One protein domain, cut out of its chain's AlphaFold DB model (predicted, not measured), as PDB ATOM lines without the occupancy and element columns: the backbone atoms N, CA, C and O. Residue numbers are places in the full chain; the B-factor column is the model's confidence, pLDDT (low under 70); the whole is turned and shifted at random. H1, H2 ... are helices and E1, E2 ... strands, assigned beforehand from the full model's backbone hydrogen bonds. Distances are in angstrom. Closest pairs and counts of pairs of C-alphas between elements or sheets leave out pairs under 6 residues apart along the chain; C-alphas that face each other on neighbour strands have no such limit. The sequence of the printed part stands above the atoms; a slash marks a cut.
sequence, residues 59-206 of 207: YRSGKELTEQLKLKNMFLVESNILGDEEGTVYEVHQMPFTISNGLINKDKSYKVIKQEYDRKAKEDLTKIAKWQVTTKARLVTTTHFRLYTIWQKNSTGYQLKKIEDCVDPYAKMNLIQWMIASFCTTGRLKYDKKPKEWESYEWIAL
ATOM      1  N   TYR A  59      35.987  44.770 -38.823       80.00
ATOM      2  CA  TYR A  59      35.194  43.561 -38.742       80.00
ATOM      3  C   TYR A  59      35.094  43.053 -37.321       80.00
ATOM      4  O   TYR A  59      34.045  42.552 -36.946       80.00
ATOM      5  N   ARG A  60      36.168  43.171 -36.537       83.00
ATOM      6  CA  ARG A  60      36.173  42.723 -35.151       83.00
ATOM      7  C   ARG A  60      35.186  43.521 -34.303       83.00
ATOM      8  O   ARG A  60      34.338  42.893 -33.678       83.00
ATOM      9  N   SER A  61      35.250  44.852 -34.337       78.75
ATOM     10  CA  SER A  61      34.340  45.694 -33.550       78.75
ATOM     11  C   SER A  61      32.887  45.445 -33.935       78.75
ATOM     12  O   SER A  61      32.035  45.249 -33.069       78.75
ATOM     13  N   GLY A  62      32.603  45.350 -35.235       82.88
ATOM     14  CA  GLY A  62      31.241  45.068 -35.650       82.88
ATOM     15  C   GLY A  62      30.788  43.643 -35.360       82.88
ATOM     16  O   GLY A  62      29.615  43.418 -35.069       82.88
ATOM     17  N   LYS A  63      31.698  42.662 -35.396       85.25
ATOM     18  CA  LYS A  63      31.386  41.258 -35.104       85.25
ATOM     19  C   LYS A  63      30.997  41.090 -33.642       85.25
ATOM     20  O   LYS A  63      29.990  40.445 -33.383       85.25
ATOM     21  N   GLU A  64      31.734  41.710 -32.726       86.94
ATOM     22  CA  GLU A  64      31.448  41.662 -31.288       86.94
ATOM     23  C   GLU A  64      30.023  42.171 -30.994       86.94
ATOM     24  O   GLU A  64      29.230  41.465 -30.367       86.94
ATOM     25  N   LEU A  65      29.636  43.328 -31.549       86.31
ATOM     26  CA  LEU A  65      28.284  43.874 -31.373       86.31
ATOM     27  C   LEU A  65      27.205  43.037 -32.081       86.31
ATOM     28  O   LEU A  65      26.121  42.801 -31.546       86.31
ATOM     29  N   THR A  66      27.501  42.555 -33.285       88.00
ATOM     30  CA  THR A  66      26.604  41.687 -34.064       88.00
ATOM     31  C   THR A  66      26.312  40.378 -33.327       88.00
ATOM     32  O   THR A  66      25.164  39.927 -33.300       88.00
ATOM     33  N   GLU A  67      27.325  39.778 -32.699       89.19
ATOM     34  CA  GLU A  67      27.203  38.559 -31.892       89.19
ATOM     35  C   GLU A  67      26.445  38.821 -30.589       89.19
ATOM     36  O   GLU A  67      25.528  38.064 -30.262       89.19
ATOM     37  N   GLN A  68      26.744  39.927 -29.898       90.31
ATOM     38  CA  GLN A  68      26.022  40.353 -28.696       90.31
ATOM     39  C   GLN A  68      24.519  40.496 -28.965       90.31
ATOM     40  O   GLN A  68      23.687  40.004 -28.198       90.31
ATOM     41  N   LEU A  69      24.159  41.127 -30.083       91.19
ATOM     42  CA  LEU A  69      22.771  41.318 -30.501       91.19
ATOM     43  C   LEU A  69      22.183  40.106 -31.232       91.19
ATOM     44  O   LEU A  69      20.998  40.110 -31.564       91.19
ATOM     45  N   LYS A  70      22.970  39.049 -31.471       92.44
ATOM     46  CA  LYS A  70      22.563  37.838 -32.204       92.44
ATOM     47  C   LYS A  70      21.923  38.166 -33.560       92.44
ATOM     48  O   LYS A  70      20.869  37.605 -33.899       92.44
ATOM     49  N   LEU A  71      22.502  39.113 -34.301       91.25
ATOM     50  CA  LEU A  71      22.036  39.497 -35.638       91.25
ATOM     51  C   LEU A  71      22.440  38.432 -36.666       91.25
ATOM     52  O   LEU A  71      23.460  37.762 -36.514       91.25
ATOM     53  N   LYS A  72      21.627  38.243 -37.709       87.19
ATOM     54  CA  LYS A  72      21.831  37.182 -38.716       87.19
ATOM     55  C   LYS A  72      22.214  37.712 -40.095       87.19
ATOM     56  O   LYS A  72      22.971  37.067 -40.810       87.19
ATOM     57  N   ASN A  73      21.655  38.849 -40.482       87.12
ATOM     58  CA  ASN A  73      21.741  39.449 -41.810       87.12
ATOM     59  C   ASN A  73      22.244  40.894 -41.782       87.12
ATOM     60  O   ASN A  73      22.620  41.405 -42.838       87.12
ATOM     61  N   MET A  74      22.226  41.547 -40.623       90.81
ATOM     62  CA  MET A  74      22.734  42.904 -40.444       90.81
ATOM     63  C   MET A  74      23.986  42.915 -39.582       90.81
ATOM     64  O   MET A  74      24.152  42.077 -38.699       90.81
ATOM     65  N   PHE A  75      24.849  43.877 -39.863       90.50
ATOM     66  CA  PHE A  75      26.140  44.075 -39.235       90.50
ATOM     67  C   PHE A  75      26.226  45.530 -38.780       90.50
ATOM     68  O   PHE A  75      25.993  46.429 -39.584       90.50
ATOM     69  N   LEU A  76      26.510  45.762 -37.502       90.00
ATOM     70  CA  LEU A  76      26.646  47.109 -36.947       90.00
ATOM     71  C   LEU A  76      28.113  47.423 -36.724       90.00
ATOM     72  O   LEU A  76      28.809  46.588 -36.163       90.00
ATOM     73  N   VAL A  77      28.570  48.616 -37.093       88.56
ATOM     74  CA  VAL A  77      29.939  49.064 -36.799       88.56
ATOM     75  C   VAL A  77      29.935  50.490 -36.310       88.56
ATOM     76  O   VAL A  77      29.281  51.340 -36.899       88.56
ATOM     77  N   GLU A  78      30.702  50.764 -35.265       85.75
ATOM     78  CA  GLU A  78      30.899  52.126 -34.788       85.75
ATOM     79  C   GLU A  78      31.599  52.997 -35.844       85.75
ATOM     80  O   GLU A  78      32.643  52.636 -36.408       85.75
ATOM     81  N   SER A  79      31.021  54.164 -36.096       79.31
ATOM     82  CA  SER A  79      31.466  55.111 -37.106       79.31
ATOM     83  C   SER A  79      31.520  56.529 -36.554       79.31
ATOM     84  O   SER A  79      30.924  56.849 -35.536       79.31
ATOM     85  N   ASN A  80      32.236  57.384 -37.273       75.12
ATOM     86  CA  ASN A  80      32.390  58.803 -36.971       75.12
ATOM     87  C   ASN A  80      31.816  59.648 -38.125       75.12
ATOM     88  O   ASN A  80      32.230  60.783 -38.334       75.12
ATOM     89  N   ILE A  81      30.934  59.069 -38.955       71.69
ATOM     90  CA  ILE A  81      30.487  59.686 -40.214       71.69
ATOM     91  C   ILE A  81      29.667  60.968 -40.004       71.69
ATOM     92  O   ILE A  81      29.662  61.827 -40.876       71.69
ATOM     93  N   LEU A  82      29.024  61.113 -38.843       71.69
ATOM     94  CA  LEU A  82      28.262  62.304 -38.456       71.69
ATOM     95  C   LEU A  82      29.053  63.261 -37.541       71.69
ATOM     96  O   LEU A  82      28.470  64.178 -36.976       71.69
ATOM     97  N   GLY A  83      30.372  63.071 -37.405       63.69
ATOM     98  CA  GLY A  83      31.220  63.871 -36.513       63.69
ATOM     99  C   GLY A  83      31.075  63.509 -35.029       63.69
ATOM    100  O   GLY A  83      30.450  62.507 -34.688       63.69
ATOM    101  N   ASP A  84      31.681  64.325 -34.163       57.22
ATOM    102  CA  ASP A  84      31.717  64.145 -32.700       57.22
ATOM    103  C   ASP A  84      30.489  64.765 -31.990       57.22
ATOM    104  O   ASP A  84      30.586  65.251 -30.863       57.22
ATOM    105  N   GLU A  85      29.328  64.800 -32.650       57.44
ATOM    106  CA  GLU A  85      28.076  65.206 -31.997       57.44
ATOM    107  C   GLU A  85      27.665  64.201 -30.903       57.44
ATOM    108  O   GLU A  85      28.095  63.048 -30.905       57.44
ATOM    109  N   GLU A  86      26.819  64.629 -29.957       52.72
ATOM    110  CA  GLU A  86      26.417  63.825 -28.795       52.72
ATOM    111  C   GLU A  86      25.910  62.417 -29.176       52.72
ATOM    112  O   GLU A  86      24.814  62.240 -29.713       52.72
ATOM    113  N   GLY A  87      26.700  61.398 -28.824       67.31
ATOM    114  CA  GLY A  87      26.317  59.986 -28.867       67.31
ATOM    115  C   GLY A  87      27.120  59.133 -29.850       67.31
ATOM    116  O   GLY A  87      27.651  59.596 -30.854       67.31
ATOM    117  N   THR A  88      27.203  57.833 -29.564       81.94
ATOM    118  CA  THR A  88      27.902  56.880 -30.433       81.94
ATOM    119  C   THR A  88      27.085  56.614 -31.701       81.94
ATOM    120  O   THR A  88      25.913  56.223 -31.635       81.94
ATOM    121  N   VAL A  89      27.712  56.797 -32.864       86.38
ATOM    122  CA  VAL A  89      27.107  56.550 -34.177       86.38
ATOM    123  C   VAL A  89      27.494  55.155 -34.658       86.38
ATOM    124  O   VAL A  89      28.664  54.778 -34.646       86.38
ATOM    125  N   TYR A  90      26.516  54.391 -35.134       88.69
ATOM    126  CA  TYR A  90      26.731  53.077 -35.724       88.69
ATOM    127  C   TYR A  90      26.230  53.035 -37.159       88.69
ATOM    128  O   TYR A  90      25.094  53.397 -37.462       88.69
ATOM    129  N   GLU A  91      27.073  52.527 -38.045       88.88
ATOM    130  CA  GLU A  91      26.692  52.186 -39.399       88.88
ATOM    131  C   GLU A  91      26.058  50.796 -39.454       88.88
ATOM    132  O   GLU A  91      26.652  49.798 -39.035       88.88
ATOM    133  N   VAL A  92      24.859  50.735 -40.024       90.50
ATOM    134  CA  VAL A  92      24.134  49.511 -40.337       90.50
ATOM    135  C   VAL A  92      24.521  49.055 -41.739       90.50
ATOM    136  O   VAL A  92      24.236  49.717 -42.740       90.50
ATOM    137  N   HIS A  93      25.136  47.885 -41.809       88.31
ATOM    138  CA  HIS A  93      25.546  47.214 -43.035       88.31
ATOM    139  C   HIS A  93      24.791  45.901 -43.205       88.31
ATOM    140  O   HIS A  93      24.322  45.287 -42.245       88.31
ATOM    141  N   GLN A  94      24.711  45.419 -44.442       86.69
ATOM    142  CA  GLN A  94      24.390  44.014 -44.657       86.69
ATOM    143  C   GLN A  94      25.575  43.156 -44.197       86.69
ATOM    144  O   GLN A  94      26.732  43.532 -44.390       86.69
ATOM    145  N   MET A  95      25.288  41.994 -43.610       83.19
ATOM    146  CA  MET A  95      26.319  41.031 -43.232       83.19
ATOM    147  C   MET A  95      27.224  40.722 -44.436       83.19
ATOM    148  O   MET A  95      26.702  40.550 -45.545       83.19
ATOM    149  N   PRO A  96      28.553  40.622 -44.244       71.31
ATOM    150  CA  PRO A  96      29.481  40.372 -45.333       71.31
ATOM    151  C   PRO A  96      29.085  39.157 -46.165       71.31
ATOM    152  O   PRO A  96      28.762  38.085 -45.653       71.31
ATOM    153  N   PHE A  97      29.117  39.352 -47.476       73.56
ATOM    154  CA  PHE A  97      28.711  38.359 -48.453       73.56
ATOM    155  C   PHE A  97      29.658  37.153 -48.452       73.56
ATOM    156  O   PHE A  97      30.837  37.288 -48.771       73.56
ATOM    157  N   THR A  98      29.136  35.960 -48.169       83.06
ATOM    158  CA  THR A  98      29.869  34.703 -48.349       83.06
ATOM    159  C   THR A  98      29.432  34.009 -49.637       83.06
ATOM    160  O   THR A  98      28.245  33.950 -49.963       83.06
ATOM    161  N   ILE A  99      30.392  33.435 -50.365       86.56
ATOM    162  CA  ILE A  99      30.116  32.668 -51.594       86.56
ATOM    163  C   ILE A  99      29.198  31.471 -51.297       86.56
ATOM    164  O   ILE A  99      28.335  31.141 -52.110       86.56
ATOM    165  N   SER A 100      29.315  30.876 -50.106       88.44
ATOM    166  CA  SER A 100      28.449  29.785 -49.649       88.44
ATOM    167  C   SER A 100      26.964  30.154 -49.668       88.44
ATOM    168  O   SER A 100      26.151  29.341 -50.099       88.44
ATOM    169  N   ASN A 101      26.599  31.389 -49.298       88.38
ATOM    170  CA  ASN A 101      25.210  31.848 -49.367       88.38
ATOM    171  C   ASN A 101      24.688  31.846 -50.807       88.38
ATOM    172  O   ASN A 101      23.544  31.465 -51.050       88.38
ATOM    173  N   GLY A 102      25.536  32.225 -51.767       90.06
ATOM    174  CA  GLY A 102      25.189  32.181 -53.182       90.06
ATOM    175  C   GLY A 102      24.942  30.758 -53.671       90.06
ATOM    176  O   GLY A 102      23.953  30.517 -54.357       90.06
ATOM    177  N   LEU A 103      25.776  29.802 -53.256       92.62
ATOM    178  CA  LEU A 103      25.599  28.386 -53.591       92.62
ATOM    179  C   LEU A 103      24.302  27.817 -53.002       92.62
ATOM    180  O   LEU A 103      23.521  27.221 -53.733       92.62
ATOM    181  N   ILE A 104      24.018  28.084 -51.724       91.06
ATOM    182  CA  ILE A 104      22.778  27.648 -51.053       91.06
ATOM    183  C   ILE A 104      21.532  28.241 -51.729       91.06
ATOM    184  O   ILE A 104      20.491  27.592 -51.826       91.06
ATOM    185  N   ASN A 105      21.614  29.493 -52.183       92.62
ATOM    186  CA  ASN A 105      20.487  30.194 -52.793       92.62
ATOM    187  C   ASN A 105      20.335  29.925 -54.296       92.62
ATOM    188  O   ASN A 105      19.331  30.346 -54.872       92.62
ATOM    189  N   LYS A 106      21.296  29.244 -54.931       92.94
ATOM    190  CA  LYS A 106      21.300  28.978 -56.377       92.94
ATOM    191  C   LYS A 106      20.044  28.228 -56.820       92.94
ATOM    192  O   LYS A 106      19.417  28.624 -57.801       92.94
ATOM    193  N   ASP A 107      19.637  27.235 -56.036       92.06
ATOM    194  CA  ASP A 107      18.506  26.358 -56.357       92.06
ATOM    195  C   ASP A 107      17.165  26.895 -55.826       92.06
ATOM    196  O   ASP A 107      16.094  26.370 -56.130       92.06
ATOM    197  N   LYS A 108      17.188  27.990 -55.055       93.75
ATOM    198  CA  LYS A 108      15.977  28.612 -54.512       93.75
ATOM    199  C   LYS A 108      15.350  29.581 -55.509       93.75
ATOM    200  O   LYS A 108      16.018  30.377 -56.183       93.75
ATOM    201  N   SER A 109      14.019  29.618 -55.534       93.56
ATOM    202  CA  SER A 109      13.299  30.654 -56.279       93.56
ATOM    203  C   SER A 109      13.552  32.039 -55.668       93.56
ATOM    204  O   SER A 109      13.710  32.196 -54.455       93.56
ATOM    205  N   TYR A 110      13.563  33.081 -56.506       89.50
ATOM    206  CA  TYR A 110      13.772  34.457 -56.036       89.50
ATOM    207  C   TYR A 110      12.743  34.880 -54.973       89.50
ATOM    208  O   TYR A 110      13.089  35.590 -54.029       89.50
ATOM    209  N   LYS A 111      11.492  34.411 -55.096       93.00
ATOM    210  CA  LYS A 111      10.418  34.683 -54.130       93.00
ATOM    211  C   LYS A 111      10.767  34.158 -52.734       93.00
ATOM    212  O   LYS A 111      10.625  34.905 -51.771       93.00
ATOM    213  N   VAL A 112      11.274  32.928 -52.644       94.19
ATOM    214  CA  VAL A 112      11.685  32.303 -51.376       94.19
ATOM    215  C   VAL A 112      12.854  33.062 -50.754       94.19
ATOM    216  O   VAL A 112      12.786  33.437 -49.588       94.19
ATOM    217  N   ILE A 113      13.884  33.386 -51.542       91.62
ATOM    218  CA  ILE A 113      15.052  34.153 -51.066       91.62
ATOM    219  C   ILE A 113      14.612  35.515 -50.514       91.62
ATOM    220  O   ILE A 113      15.030  35.908 -49.427       91.62
ATOM    221  N   LYS A 114      13.738  36.231 -51.235       90.56
ATOM    222  CA  LYS A 114      13.218  37.528 -50.788       90.56
ATOM    223  C   LYS A 114      12.435  37.403 -49.479       90.56
ATOM    224  O   LYS A 114      12.643  38.209 -48.583       90.56
ATOM    225  N   GLN A 115      11.563  36.403 -49.352       92.44
ATOM    226  CA  GLN A 115      10.792  36.172 -48.125       92.44
ATOM    227  C   GLN A 115      11.691  35.823 -46.932       92.44
ATOM    228  O   GLN A 115      11.500  36.362 -45.841       92.44
ATOM    229  N   GLU A 116      12.697  34.966 -47.133       92.00
ATOM    230  CA  GLU A 116      13.691  34.653 -46.104       92.00
ATOM    231  C   GLU A 116      14.474  35.898 -45.677       92.00
ATOM    232  O   GLU A 116      14.703  36.096 -44.482       92.00
ATOM    233  N   TYR A 117      14.877  36.732 -46.639       90.81
ATOM    234  CA  TYR A 117      15.585  37.977 -46.366       90.81
ATOM    235  C   TYR A 117      14.712  38.962 -45.583       90.81
ATOM    236  O   TYR A 117      15.151  39.423 -44.532       90.81
ATOM    237  N   ASP A 118      13.481  39.228 -46.035       91.38
ATOM    238  CA  ASP A 118      12.523  40.119 -45.362       91.38
ATOM    239  C   ASP A 118      12.307  39.686 -43.901       91.38
ATOM    240  O   ASP A 118      12.388  40.511 -42.990       91.38
ATOM    241  N   ARG A 119      12.095  38.383 -43.653       93.12
ATOM    242  CA  ARG A 119      11.905  37.852 -42.292       93.12
ATOM    243  C   ARG A 119      13.128  38.098 -41.409       93.12
ATOM    244  O   ARG A 119      12.989  38.596 -40.296       93.12
ATOM    245  N   LYS A 120      14.323  37.758 -41.899       92.19
ATOM    246  CA  LYS A 120      15.579  37.944 -41.153       92.19
ATOM    247  C   LYS A 120      15.880  39.426 -40.908       92.19
ATOM    248  O   LYS A 120      16.303  39.778 -39.816       92.19
ATOM    249  N   ALA A 121      15.621  40.289 -41.891       92.69
ATOM    250  CA  ALA A 121      15.785  41.733 -41.754       92.69
ATOM    251  C   ALA A 121      14.852  42.302 -40.679       92.69
ATOM    252  O   ALA A 121      15.298  43.078 -39.842       92.69
ATOM    253  N   LYS A 122      13.584  41.870 -40.643       93.44
ATOM    254  CA  LYS A 122      12.637  42.249 -39.584       93.44
ATOM    255  C   LYS A 122      13.104  41.817 -38.197       93.44
ATOM    256  O   LYS A 122      13.034  42.608 -37.258       93.44
ATOM    257  N   GLU A 123      13.572  40.575 -38.063       94.12
ATOM    258  CA  GLU A 123      14.110  40.056 -36.799       94.12
ATOM    259  C   GLU A 123      15.291  40.896 -36.303       94.12
ATOM    260  O   GLU A 123      15.311  41.288 -35.137       94.12
ATOM    261  N   ASP A 124      16.250  41.190 -37.179       94.12
ATOM    262  CA  ASP A 124      17.440  41.960 -36.823       94.12
ATOM    263  C   ASP A 124      17.101  43.418 -36.506       94.12
ATOM    264  O   ASP A 124      17.477  43.903 -35.442       94.12
ATOM    265  N   LEU A 125      16.307  44.091 -37.345       92.88
ATOM    266  CA  LEU A 125      15.878  45.474 -37.103       92.88
ATOM    267  C   LEU A 125      15.096  45.618 -35.798       92.88
ATOM    268  O   LEU A 125      15.269  46.606 -35.097       92.88
ATOM    269  N   THR A 126      14.291  44.620 -35.422       91.38
ATOM    270  CA  THR A 126      13.583  44.627 -34.131       91.38
ATOM    271  C   THR A 126      14.555  44.558 -32.949       91.38
ATOM    272  O   THR A 126      14.337  45.205 -31.926       91.38
ATOM    273  N   LYS A 127      15.632  43.772 -33.054       93.06
ATOM    274  CA  LYS A 127      16.653  43.683 -31.996       93.06
ATOM    275  C   LYS A 127      17.466  44.968 -31.908       93.06
ATOM    276  O   LYS A 127      17.678  45.467 -30.808       93.06
ATOM    277  N   ILE A 128      17.859  45.505 -33.061       91.50
ATOM    278  CA  ILE A 128      18.580  46.774 -33.174       91.50
ATOM    279  C   ILE A 128      17.745  47.903 -32.564       91.50
ATOM    280  O   ILE A 128      18.242  48.618 -31.706       91.50
ATOM    281  N   ALA A 129      16.459  47.989 -32.911       88.94
ATOM    282  CA  ALA A 129      15.506  48.943 -32.348       88.94
ATOM    283  C   ALA A 129      15.447  48.902 -30.813       88.94
ATOM    284  O   ALA A 129      15.502  49.943 -30.166       88.94
ATOM    285  N   LYS A 130      15.345  47.704 -30.220       89.31
ATOM    286  CA  LYS A 130      15.317  47.535 -28.755       89.31
ATOM    287  C   LYS A 130      16.625  47.967 -28.103       89.31
ATOM    288  O   LYS A 130      16.607  48.596 -27.053       89.31
ATOM    289  N   TRP A 131      17.748  47.611 -28.715       90.38
ATOM    290  CA  TRP A 131      19.069  47.987 -28.225       90.38
ATOM    291  C   TRP A 131      19.297  49.501 -28.307       90.38
ATOM    292  O   TRP A 131      19.767  50.094 -27.340       90.38
ATOM    293  N   GLN A 132      18.885  50.126 -29.412       87.25
ATOM    294  CA  GLN A 132      19.024  51.560 -29.654       87.25
ATOM    295  C   GLN A 132      18.286  52.404 -28.606       87.25
ATOM    296  O   GLN A 132      18.820  53.416 -28.163       87.25
ATOM    297  N   VAL A 133      17.095  51.977 -28.164       83.69
ATOM    298  CA  VAL A 133      16.345  52.660 -27.090       83.69
ATOM    299  C   VAL A 133      17.166  52.736 -25.799       83.69
ATOM    300  O   VAL A 133      17.151  53.758 -25.118       83.69
ATOM    301  N   THR A 134      17.908  51.677 -25.477       84.06
ATOM    302  CA  THR A 134      18.716  51.605 -24.253       84.06
ATOM    303  C   THR A 134      20.013  52.398 -24.366       84.06
ATOM    304  O   THR A 134      20.415  53.055 -23.410       84.06
ATOM    305  N   THR A 135      20.684  52.343 -25.517       84.44
ATOM    306  CA  THR A 135      21.998  52.979 -25.709       84.44
ATOM    307  C   THR A 135      21.919  54.417 -26.201       84.44
ATOM    308  O   THR A 135      22.925  55.117 -26.157       84.44
ATOM    309  N   LYS A 136      20.749  54.855 -26.685       84.19
ATOM    310  CA  LYS A 136      20.559  56.124 -27.407       84.19
ATOM    311  C   LYS A 136      21.514  56.280 -28.598       84.19
ATOM    312  O   LYS A 136      21.844  57.394 -28.993       84.19
ATOM    313  N   ALA A 137      21.960  55.161 -29.171       86.88
ATOM    314  CA  ALA A 137      22.852  55.156 -30.318       86.88
ATOM    315  C   ALA A 137      22.173  55.763 -31.554       86.88
ATOM    316  O   ALA A 137      20.983  55.547 -31.809       86.88
ATOM    317  N   ARG A 138      22.947  56.479 -32.368       88.06
ATOM    318  CA  ARG A 138      22.494  56.930 -33.688       88.06
ATOM    319  C   ARG A 138      22.799  55.843 -34.706       88.06
ATOM    320  O   ARG A 138      23.887  55.274 -34.697       88.06
ATOM    321  N   LEU A 139      21.842  55.543 -35.575       90.25
ATOM    322  CA  LEU A 139      21.993  54.514 -36.599       90.25
ATOM    323  C   LEU A 139      21.961  55.155 -37.971       90.25
ATOM    324  O   LEU A 139      20.986  55.819 -38.321       90.25
ATOM    325  N   VAL A 140      22.990  54.892 -38.761       89.75
ATOM    326  CA  VAL A 140      23.124  55.410 -40.120       89.75
ATOM    327  C   VAL A 140      23.434  54.297 -41.099       89.75
ATOM    328  O   VAL A 140      23.903  53.227 -40.730       89.75
ATOM    329  N   THR A 141      23.174  54.511 -42.377       89.88
ATOM    330  CA  THR A 141      23.594  53.592 -43.435       89.88
ATOM    331  C   THR A 141      23.774  54.335 -44.741       89.88
ATOM    332  O   THR A 141      23.171  55.383 -44.944       89.88
ATOM    333  N   THR A 142      24.544  53.754 -45.656       88.75
ATOM    334  CA  THR A 142      24.543  54.135 -47.067       88.75
ATOM    335  C   THR A 142      24.110  52.929 -47.878       88.75
ATOM    336  O   THR A 142      24.751  51.879 -47.839       88.75
ATOM    337  N   THR A 143      23.002  53.050 -48.604       89.19
ATOM    338  CA  THR A 143      22.435  51.912 -49.323       89.19
ATOM    339  C   THR A 143      21.685  52.317 -50.583       89.19
ATOM    340  O   THR A 143      21.360  53.485 -50.801       89.19
ATOM    341  N   HIS A 144      21.405  51.335 -51.436       88.62
ATOM    342  CA  HIS A 144      20.625  51.546 -52.644       88.62
ATOM    343  C   HIS A 144      19.115  51.482 -52.373       88.62
ATOM    344  O   HIS A 144      18.650  50.732 -51.507       88.62
ATOM    345  N   PHE A 145      18.318  52.152 -53.208       86.88
ATOM    346  CA  PHE A 145      16.863  52.298 -53.025       86.88
ATOM    347  C   PHE A 145      16.102  50.983 -52.741       86.88
ATOM    348  O   PHE A 145      15.239  50.899 -51.866       86.88
ATOM    349  N   ARG A 146      16.447  49.886 -53.430       86.62
ATOM    350  CA  ARG A 146      15.786  48.585 -53.194       86.62
ATOM    351  C   ARG A 146      16.030  47.992 -51.804       86.62
ATOM    352  O   ARG A 146      15.180  47.254 -51.325       86.62
ATOM    353  N   LEU A 147      17.178  48.257 -51.187       88.62
ATOM    354  CA  LEU A 147      17.473  47.753 -49.852       88.62
ATOM    355  C   LEU A 147      16.865  48.680 -48.806       88.62
ATOM    356  O   LEU A 147      16.228  48.194 -47.877       88.62
ATOM    357  N   TYR A 148      16.938  49.993 -49.054       91.25
ATOM    358  CA  TYR A 148      16.197  51.010 -48.309       91.25
ATOM    359  C   TYR A 148      14.717  50.635 -48.159       91.25
ATOM    360  O   TYR A 148      14.224  50.554 -47.040       91.25
ATOM    361  N   THR A 149      14.018  50.313 -49.253       91.00
ATOM    362  CA  THR A 149      12.585  49.962 -49.185       91.00
ATOM    363  C   THR A 149      12.312  48.723 -48.329       91.00
ATOM    364  O   THR A 149      11.319  48.688 -47.604       91.00
ATOM    365  N   ILE A 150      13.190  47.714 -48.366       91.06
ATOM    366  CA  ILE A 150      13.067  46.528 -47.509       91.06
ATOM    367  C   ILE A 150      13.309  46.899 -46.047       91.06
ATOM    368  O   ILE A 150      12.563  46.454 -45.176       91.06
ATOM    369  N   TRP A 151      14.335  47.694 -45.759       93.00
ATOM    370  CA  TRP A 151      14.661  48.083 -44.393       93.00
ATOM    371  C   TRP A 151      13.589  48.993 -43.805       93.00
ATOM    372  O   TRP A 151      13.031  48.645 -42.774       93.00
ATOM    373  N   GLN A 152      13.178  50.043 -44.516       92.81
ATOM    374  CA  GLN A 152      12.082  50.930 -44.121       92.81
ATOM    375  C   GLN A 152      10.785  50.174 -43.836       92.81
ATOM    376  O   GLN A 152      10.140  50.424 -42.821       92.81
ATOM    377  N   LYS A 153      10.411  49.214 -44.690       93.38
ATOM    378  CA  LYS A 153       9.228  48.367 -44.468       93.38
ATOM    379  C   LYS A 153       9.312  47.566 -43.162       93.38
ATOM    380  O   LYS A 153       8.284  47.274 -42.559       93.38
ATOM    381  N   ASN A 154      10.512  47.153 -42.760       91.94
ATOM    382  CA  ASN A 154      10.736  46.267 -41.616       91.94
ATOM    383  C   ASN A 154      11.220  47.004 -40.351       91.94
ATOM    384  O   ASN A 154      11.407  46.369 -39.314       91.94
ATOM    385  N   SER A 155      11.406  48.322 -40.418       88.50
ATOM    386  CA  SER A 155      11.793  49.183 -39.300       88.50
ATOM    387  C   SER A 155      10.565  49.641 -38.505       88.50
ATOM    388  O   SER A 155      10.115  50.775 -38.620       88.50
ATOM    389  N   THR A 156       9.995  48.753 -37.689       82.44
ATOM    390  CA  THR A 156       8.863  49.103 -36.813       82.44
ATOM    391  C   THR A 156       9.273  50.157 -35.780       82.44
ATOM    392  O   THR A 156      10.217  49.925 -35.029       82.44
ATOM    393  N   GLY A 157       8.544  51.276 -35.706       82.06
ATOM    394  CA  GLY A 157       8.822  52.369 -34.760       82.06
ATOM    395  C   GLY A 157       9.946  53.313 -35.198       82.06
ATOM    396  O   GLY A 157      10.345  54.176 -34.425       82.06
ATOM    397  N   TYR A 158      10.446  53.169 -36.430       86.75
ATOM    398  CA  TYR A 158      11.497  54.018 -36.980       86.75
ATOM    399  C   TYR A 158      11.196  54.425 -38.423       86.75
ATOM    400  O   TYR A 158      10.547  53.707 -39.186       86.75
ATOM    401  N   GLN A 159      11.747  55.562 -38.820       90.00
ATOM    402  CA  GLN A 159      11.761  56.044 -40.190       90.00
ATOM    403  C   GLN A 159      13.201  56.283 -40.632       90.00
ATOM    404  O   GLN A 159      13.956  56.975 -39.955       90.00
ATOM    405  N   LEU A 160      13.578  55.721 -41.779       91.38
ATOM    406  CA  LEU A 160      14.837  56.030 -42.442       91.38
ATOM    407  C   LEU A 160      14.676  57.383 -43.132       91.38
ATOM    408  O   LEU A 160      14.040  57.491 -44.185       91.38
ATOM    409  N   LYS A 161      15.251  58.416 -42.525       90.69
ATOM    410  CA  LYS A 161      15.301  59.762 -43.086       90.69
ATOM    411  C   LYS A 161      16.593  59.915 -43.875       90.69
ATOM    412  O   LYS A 161      17.663  59.577 -43.383       90.69
ATOM    413  N   LYS A 162      16.490  60.413 -45.106       90.06
ATOM    414  CA  LYS A 162      17.660  60.727 -45.929       90.06
ATOM    415  C   LYS A 162      18.516  61.792 -45.235       90.06
ATOM    416  O   LYS A 162      17.972  62.758 -44.702       90.06
ATOM    417  N   ILE A 163      19.831  61.607 -45.267       86.31
ATOM    418  CA  ILE A 163      20.821  62.572 -44.783       86.31
ATOM    419  C   ILE A 163      21.445  63.241 -46.006       86.31
ATOM    420  O   ILE A 163      21.984  62.561 -46.884       86.31
ATOM    421  N   GLU A 164      21.353  64.565 -46.078       75.06
ATOM    422  CA  GLU A 164      22.045  65.354 -47.097       75.06
ATOM    423  C   GLU A 164      23.550  65.415 -46.757       75.06
ATOM    424  O   GLU A 164      23.939  65.316 -45.597       75.06
ATOM    425  N   ASP A 165      24.413  65.452 -47.775       66.31
ATOM    426  CA  ASP A 165      25.881  65.587 -47.662       66.31
ATOM    427  C   ASP A 165      26.687  64.471 -46.958       66.31
ATOM    428  O   ASP A 165      27.916  64.527 -46.914       66.31
ATOM    429  N   CYS A 166      26.045  63.387 -46.510       67.12
ATOM    430  CA  CYS A 166      26.711  62.249 -45.849       67.12
ATOM    431  C   CYS A 166      26.960  61.034 -46.775       67.12
ATOM    432  O   CYS A 166      27.330  59.946 -46.328       67.12
ATOM    433  N   VAL A 167      26.763  61.193 -48.092       65.50
ATOM    434  CA  VAL A 167      26.920  60.083 -49.047       65.50
ATOM    435  C   VAL A 167      28.389  59.745 -49.238       65.50
ATOM    436  O   VAL A 167      29.130  60.486 -49.882       65.50
ATOM    437  N   ASP A 168      28.803  58.577 -48.746       69.62
ATOM    438  CA  ASP A 168      30.104  58.010 -49.085       69.62
ATOM    439  C   ASP A 168      30.153  57.697 -50.598       69.62
ATOM    440  O   ASP A 168      29.487  56.762 -51.063       69.62
ATOM    441  N   PRO A 169      30.950  58.437 -51.398       69.62
ATOM    442  CA  PRO A 169      31.020  58.215 -52.838       69.62
ATOM    443  C   PRO A 169      31.623  56.849 -53.189       69.62
ATOM    444  O   PRO A 169      31.373  56.342 -54.284       69.62
ATOM    445  N   TYR A 170      32.384  56.243 -52.273       71.50
ATOM    446  CA  TYR A 170      33.033  54.949 -52.460       71.50
ATOM    447  C   TYR A 170      32.151  53.769 -52.036       71.50
ATOM    448  O   TYR A 170      32.430  52.640 -52.434       71.50
ATOM    449  N   ALA A 171      31.055  54.003 -51.305       75.56
ATOM    450  CA  ALA A 171      30.093  52.952 -50.955       75.56
ATOM    451  C   ALA A 171      29.364  52.383 -52.188       75.56
ATOM    452  O   ALA A 171      28.844  51.264 -52.167       75.56
ATOM    453  N   LYS A 172      29.338  53.139 -53.294       82.00
ATOM    454  CA  LYS A 172      28.778  52.691 -54.571       82.00
ATOM    455  C   LYS A 172      29.615  51.548 -55.133       82.00
ATOM    456  O   LYS A 172      30.682  51.758 -55.704       82.00
ATOM    457  N   MET A 173      29.070  50.337 -55.060       81.44
ATOM    458  CA  MET A 173      29.713  49.151 -55.625       81.44
ATOM    459  C   MET A 173      30.049  49.350 -57.108       81.44
ATOM    460  O   MET A 173      29.219  49.817 -57.891       81.44
ATOM    461  N   ASN A 174      31.244  48.951 -57.536       82.25
ATOM    462  CA  ASN A 174      31.584  48.799 -58.948       82.25
ATOM    463  C   ASN A 174      30.903  47.546 -59.552       82.25
ATOM    464  O   ASN A 174      30.161  46.835 -58.873       82.25
ATOM    465  N   LEU A 175      31.090  47.292 -60.853       83.12
ATOM    466  CA  LEU A 175      30.434  46.164 -61.534       83.12
ATOM    467  C   LEU A 175      30.814  44.806 -60.918       83.12
ATOM    468  O   LEU A 175      29.945  43.966 -60.703       83.12
ATOM    469  N   ILE A 176      32.094  44.607 -60.600       82.69
ATOM    470  CA  ILE A 176      32.607  43.356 -60.028       82.69
ATOM    471  C   ILE A 176      32.032  43.143 -58.626       82.69
ATOM    472  O   ILE A 176      31.470  42.083 -58.347       82.69
ATOM    473  N   GLN A 177      32.097  44.168 -57.772       83.56
ATOM    474  CA  GLN A 177      31.503  44.143 -56.433       83.56
ATOM    475  C   GLN A 177      30.001  43.830 -56.498       83.56
ATOM    476  O   GLN A 177      29.516  42.993 -55.740       83.56
ATOM    477  N   TRP A 178      29.274  44.430 -57.447       86.94
ATOM    478  CA  TRP A 178      27.847  44.172 -57.637       86.94
ATOM    479  C   TRP A 178      27.551  42.729 -58.064       86.94
ATOM    480  O   TRP A 178      26.636  42.108 -57.521       86.94
ATOM    481  N   MET A 179      28.319  42.165 -59.000       88.38
ATOM    482  CA  MET A 179      28.138  40.771 -59.423       88.38
ATOM    483  C   MET A 179      28.343  39.801 -58.256       88.38
ATOM    484  O   MET A 179      27.524  38.900 -58.062       88.38
ATOM    485  N   ILE A 180      29.389  40.024 -57.453       88.12
ATOM    486  CA  ILE A 180      29.679  39.227 -56.256       88.12
ATOM    487  C   ILE A 180      28.537  39.364 -55.243       88.12
ATOM    488  O   ILE A 180      27.983  38.355 -54.807       88.12
ATOM    489  N   ALA A 181      28.125  40.592 -54.915       87.69
ATOM    490  CA  ALA A 181      27.033  40.846 -53.976       87.69
ATOM    491  C   ALA A 181      25.710  40.213 -54.442       87.69
ATOM    492  O   ALA A 181      25.009  39.570 -53.653       87.69
ATOM    493  N   SER A 182      25.385  40.322 -55.736       89.12
ATOM    494  CA  SER A 182      24.197  39.704 -56.333       89.12
ATOM    495  C   SER A 182      24.235  38.184 -56.209       89.12
ATOM    496  O   SER A 182      23.230  37.584 -55.812       89.12
ATOM    497  N   PHE A 183      25.375  37.558 -56.515       91.62
ATOM    498  CA  PHE A 183      25.525  36.112 -56.400       91.62
ATOM    499  C   PHE A 183      25.396  35.659 -54.950       91.62
ATOM    500  O   PHE A 183      24.531  34.843 -54.652       91.62
ATOM    501  N   CYS A 184      26.165  36.232 -54.029       90.56
ATOM    502  CA  CYS A 184      26.123  35.843 -52.622       90.56
ATOM    503  C   CYS A 184      24.743  36.067 -51.983       90.56
ATOM    504  O   CYS A 184      24.343  35.316 -51.097       90.56
ATOM    505  N   THR A 185      23.987  37.068 -52.441       88.56
ATOM    506  CA  THR A 185      22.637  37.337 -51.921       88.56
ATOM    507  C   THR A 185      21.582  36.435 -52.552       88.56
ATOM    508  O   THR A 185      20.688  35.951 -51.862       88.56
ATOM    509  N   THR A 186      21.640  36.219 -53.868       89.00
ATOM    510  CA  THR A 186      20.514  35.644 -54.631       89.00
ATOM    511  C   THR A 186      20.829  34.346 -55.367       89.00
ATOM    512  O   THR A 186      19.950  33.827 -56.055       89.00
ATOM    513  N   GLY A 187      22.065  33.862 -55.295       90.56
ATOM    514  CA  GLY A 187      22.582  32.747 -56.093       90.56
ATOM    515  C   GLY A 187      22.699  33.043 -57.590       90.56
ATOM    516  O   GLY A 187      22.926  32.134 -58.383       90.56
ATOM    517  N   ARG A 188      22.515  34.306 -58.007       90.56
ATOM    518  CA  ARG A 188      22.454  34.717 -59.416       90.56
ATOM    519  C   ARG A 188      23.427  35.854 -59.695       90.56
ATOM    520  O   ARG A 188      23.421  36.868 -58.995       90.56
ATOM    521  N   LEU A 189      24.202  35.714 -60.764       89.19
ATOM    522  CA  LEU A 189      25.023  36.793 -61.303       89.19
ATOM    523  C   LEU A 189      24.118  37.775 -62.052       89.19
ATOM    524  O   LEU A 189      23.348  37.377 -62.923       89.19
ATOM    525  N   LYS A 190      24.187  39.056 -61.691       85.25
ATOM    526  CA  LYS A 190      23.467  40.134 -62.378       85.25
ATOM    527  C   LYS A 190      24.441  41.252 -62.685       85.25
ATOM    528  O   LYS A 190      25.076  41.768 -61.774       85.25
ATOM    529  N   TYR A 191      24.515  41.636 -63.948       80.88
ATOM    530  CA  TYR A 191      25.373  42.718 -64.434       80.88
ATOM    531  C   TYR A 191      24.543  43.900 -64.961       80.88
ATOM    532  O   TYR A 191      24.924  45.051 -64.779       80.88
ATOM    533  N   ASP A 192      23.362  43.622 -65.518       80.12
ATOM    534  CA  ASP A 192      22.416  44.571 -66.120       80.12
ATOM    535  C   ASP A 192      21.624  45.403 -65.092       80.12
ATOM    536  O   ASP A 192      21.135  46.489 -65.388       80.12
ATOM    537  N   LYS A 193      21.490  44.897 -63.863       76.81
ATOM    538  CA  LYS A 193      20.614  45.466 -62.819       76.81
ATOM    539  C   LYS A 193      21.359  46.194 -61.707       76.81
ATOM    540  O   LYS A 193      20.877  46.225 -60.574       76.81
ATOM    541  N   LYS A 194      22.526  46.761 -62.017       79.56
ATOM    542  CA  LYS A 194      23.307  47.542 -61.056       79.56
ATOM    543  C   LYS A 194      22.486  48.750 -60.550       79.56
ATOM    544  O   LYS A 194      22.000  49.524 -61.377       79.56
ATOM    545  N   PRO A 195      22.330  48.950 -59.227       76.56
ATOM    546  CA  PRO A 195      21.609  50.097 -58.688       76.56
ATOM    547  C   PRO A 195      22.366  51.397 -58.977       76.56
ATOM    548  O   PRO A 195      23.567  51.482 -58.710       76.56
ATOM    549  N   LYS A 196      21.658  52.398 -59.516       74.69
ATOM    550  CA  LYS A 196      22.210  53.732 -59.811       74.69
ATOM    551  C   LYS A 196      22.090  54.686 -58.621       74.69
ATOM    552  O   LYS A 196      23.000  55.466 -58.362       74.69
ATOM    553  N   GLU A 197      20.992  54.576 -57.884       82.38
ATOM    554  CA  GLU A 197      20.662  55.438 -56.752       82.38
ATOM    555  C   GLU A 197      21.200  54.839 -55.455       82.38
ATOM    556  O   GLU A 197      20.791  53.747 -55.048       82.38
ATOM    557  N   TRP A 198      22.128  55.564 -54.838       86.94
ATOM    558  CA  TRP A 198      22.688  55.277 -53.524       86.94
ATOM    559  C   TRP A 198      22.617  56.543 -52.701       86.94
ATOM    560  O   TRP A 198      23.064  57.596 -53.159       86.94
ATOM    561  N   GLU A 199      22.073  56.413 -51.504       88.75
ATOM    562  CA  GLU A 199      21.871  57.524 -50.590       88.75
ATOM    563  C   GLU A 199      22.160  57.067 -49.165       88.75
ATOM    564  O   GLU A 199      22.180  55.863 -48.872       88.75
ATOM    565  N   SER A 200      22.389  58.042 -48.293       89.44
ATOM    566  CA  SER A 200      22.622  57.807 -46.877       89.44
ATOM    567  C   SER A 200      21.375  58.135 -46.076       89.44
ATOM    568  O   SER A 200      20.657  59.088 -46.384       89.44
ATOM    569  N   TYR A 201      21.107  57.323 -45.063       90.44
ATOM    570  CA  TYR A 201      19.901  57.397 -44.253       90.44
ATOM    571  C   TYR A 201      20.238  57.267 -42.773       90.44
ATOM    572  O   TYR A 201      21.134  56.505 -42.413       90.44
ATOM    573  N   GLU A 202      19.480  57.959 -41.931       90.75
ATOM    574  CA  GLU A 202      19.473  57.817 -40.474       90.75
ATOM    575  C   GLU A 202      18.154  57.179 -40.034       90.75
ATOM    576  O   GLU A 202      17.090  57.551 -40.536       90.75
ATOM    577  N   TRP A 203      18.194  56.238 -39.090       91.56
ATOM    578  CA  TRP A 203      16.972  55.751 -38.445       91.56
ATOM    579  C   TRP A 203      16.547  56.723 -37.348       91.56
ATOM    580  O   TRP A 203      17.175  56.802 -36.292       91.56
ATOM    581  N   ILE A 204      15.430  57.403 -37.580       89.12
ATOM    582  CA  ILE A 204      14.783  58.298 -36.625       89.12
ATOM    583  C   ILE A 204      13.643  57.546 -35.944       89.12
ATOM    584  O   ILE A 204      12.782  56.987 -36.625       89.12
ATOM    585  N   ALA A 205      13.630  57.521 -34.612       84.75
ATOM    586  CA  ALA A 205      12.525  56.942 -33.857       84.75
ATOM    587  C   ALA A 205      11.237  57.742 -34.111       84.75
ATOM    588  O   ALA A 205      11.225  58.971 -34.021       84.75
ATOM    589  N   LEU A 206      10.155  57.038 -34.435       81.06
ATOM    590  CA  LEU A 206       8.824  57.624 -34.543       81.06
ATOM    591  C   LEU A 206       8.292  57.818 -33.119       81.06
ATOM    592  O   LEU A 206       8.245  56.855 -32.352       81.06
TER     593      LEU A 206
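Overview. This is residues 59 to 206 of the 207 residues of an uncharacterized protein of Bacillus thuringiensis serovar toumanoffi (UniProt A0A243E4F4). A strongly twisted sheet of five strands has the long helix H3 and the shorter H4 over one of its faces, while H1 sits beside its edge strand E1. Beyond the sheet, near the first turns of H3, H2 and H5 pack on each other. The printed part has 148 residues, with named elements in the order H1, E1, E2, H2, H3, E3, H4, E4, H5, E5; the class is mixed, helices and strands. The sheet runs E1, E2, E3, E5, E4 and is mixed. The whole is compact, with a radius of gyration of the C-alphas of 15.2 A, and only just elongated, spanning 46 by 30 by 30 A.

Arrangement. Start with H1, residues 59 to 68, which stands at the sheet's level with a height of 0.1 A; its closest C-alpha pair with E1, residues 74 to 79, is Gly 62 and Val 77, 4.4 A apart. E1 and E2, residues 89 to 94, form an antiparallel hairpin, with N 75 and O 93 2.8 A apart. Next, H2, residues 99 to 106, leads to H3, residues 110 to 135, then E3, residues 138 to 144, parallel to E2, with N 140 and O 90 2.9 A apart; E2, H2, H3 and E3 make a strand-helix-strand unit, helices joining two parallel neighbour strands, with a right-handed crossover. H4, residues 145 to 154, touches residues 118 to 125 of H3 at a steep tilt of 63 degrees, closest at the C-alphas of Lys 122 and Asn 154, 4.9 A. Both helices lie on the same face in two layers, helices over a sheet, at heights of 8.0 A for H4 and 4.4 A for H3, the latter only just above the sheet's level. E4, residues 158 to 163, is antiparallel to E5, residues 198 to 205, as is E3: look for N 161 and O 202, 2.8 A, and N 201 and O 141, 2.8 A. E3, H4 and E4 form a split unit, E5 between its strands, with a right-handed crossover. H5, residues 175 to 186, is not on the sheet; its residues 183 to 186 touch H2, closest at the C-alphas of Gly 102 and Cys 184, 3.8 A. Each O i to N i+4 pair is within hydrogen-bond range in H1, H2 and H5, against 21 of 22 in H3 and 5 of 6 in H4.

Along the chain. Find C-alpha 59 at (35.194, 43.561, -38.742), where H1 begins. H3 runs 36.5 A from C-alpha 110 at (13.772, 34.457, -56.036). E5 covers 22.2 A, to C-alpha 205 at (12.525, 56.942, -33.857); E3 covers 19.8 A and H5 16.0 A.

Size, cuts and confidence. The farthest C-alphas, Glu 86 and Asp 107, are 47.2 A apart. The printed part has no cut. The links E4 to H5 and H5 to E5 are long. Residues 83 to 87 and 165 to 169 have pLDDT under 70.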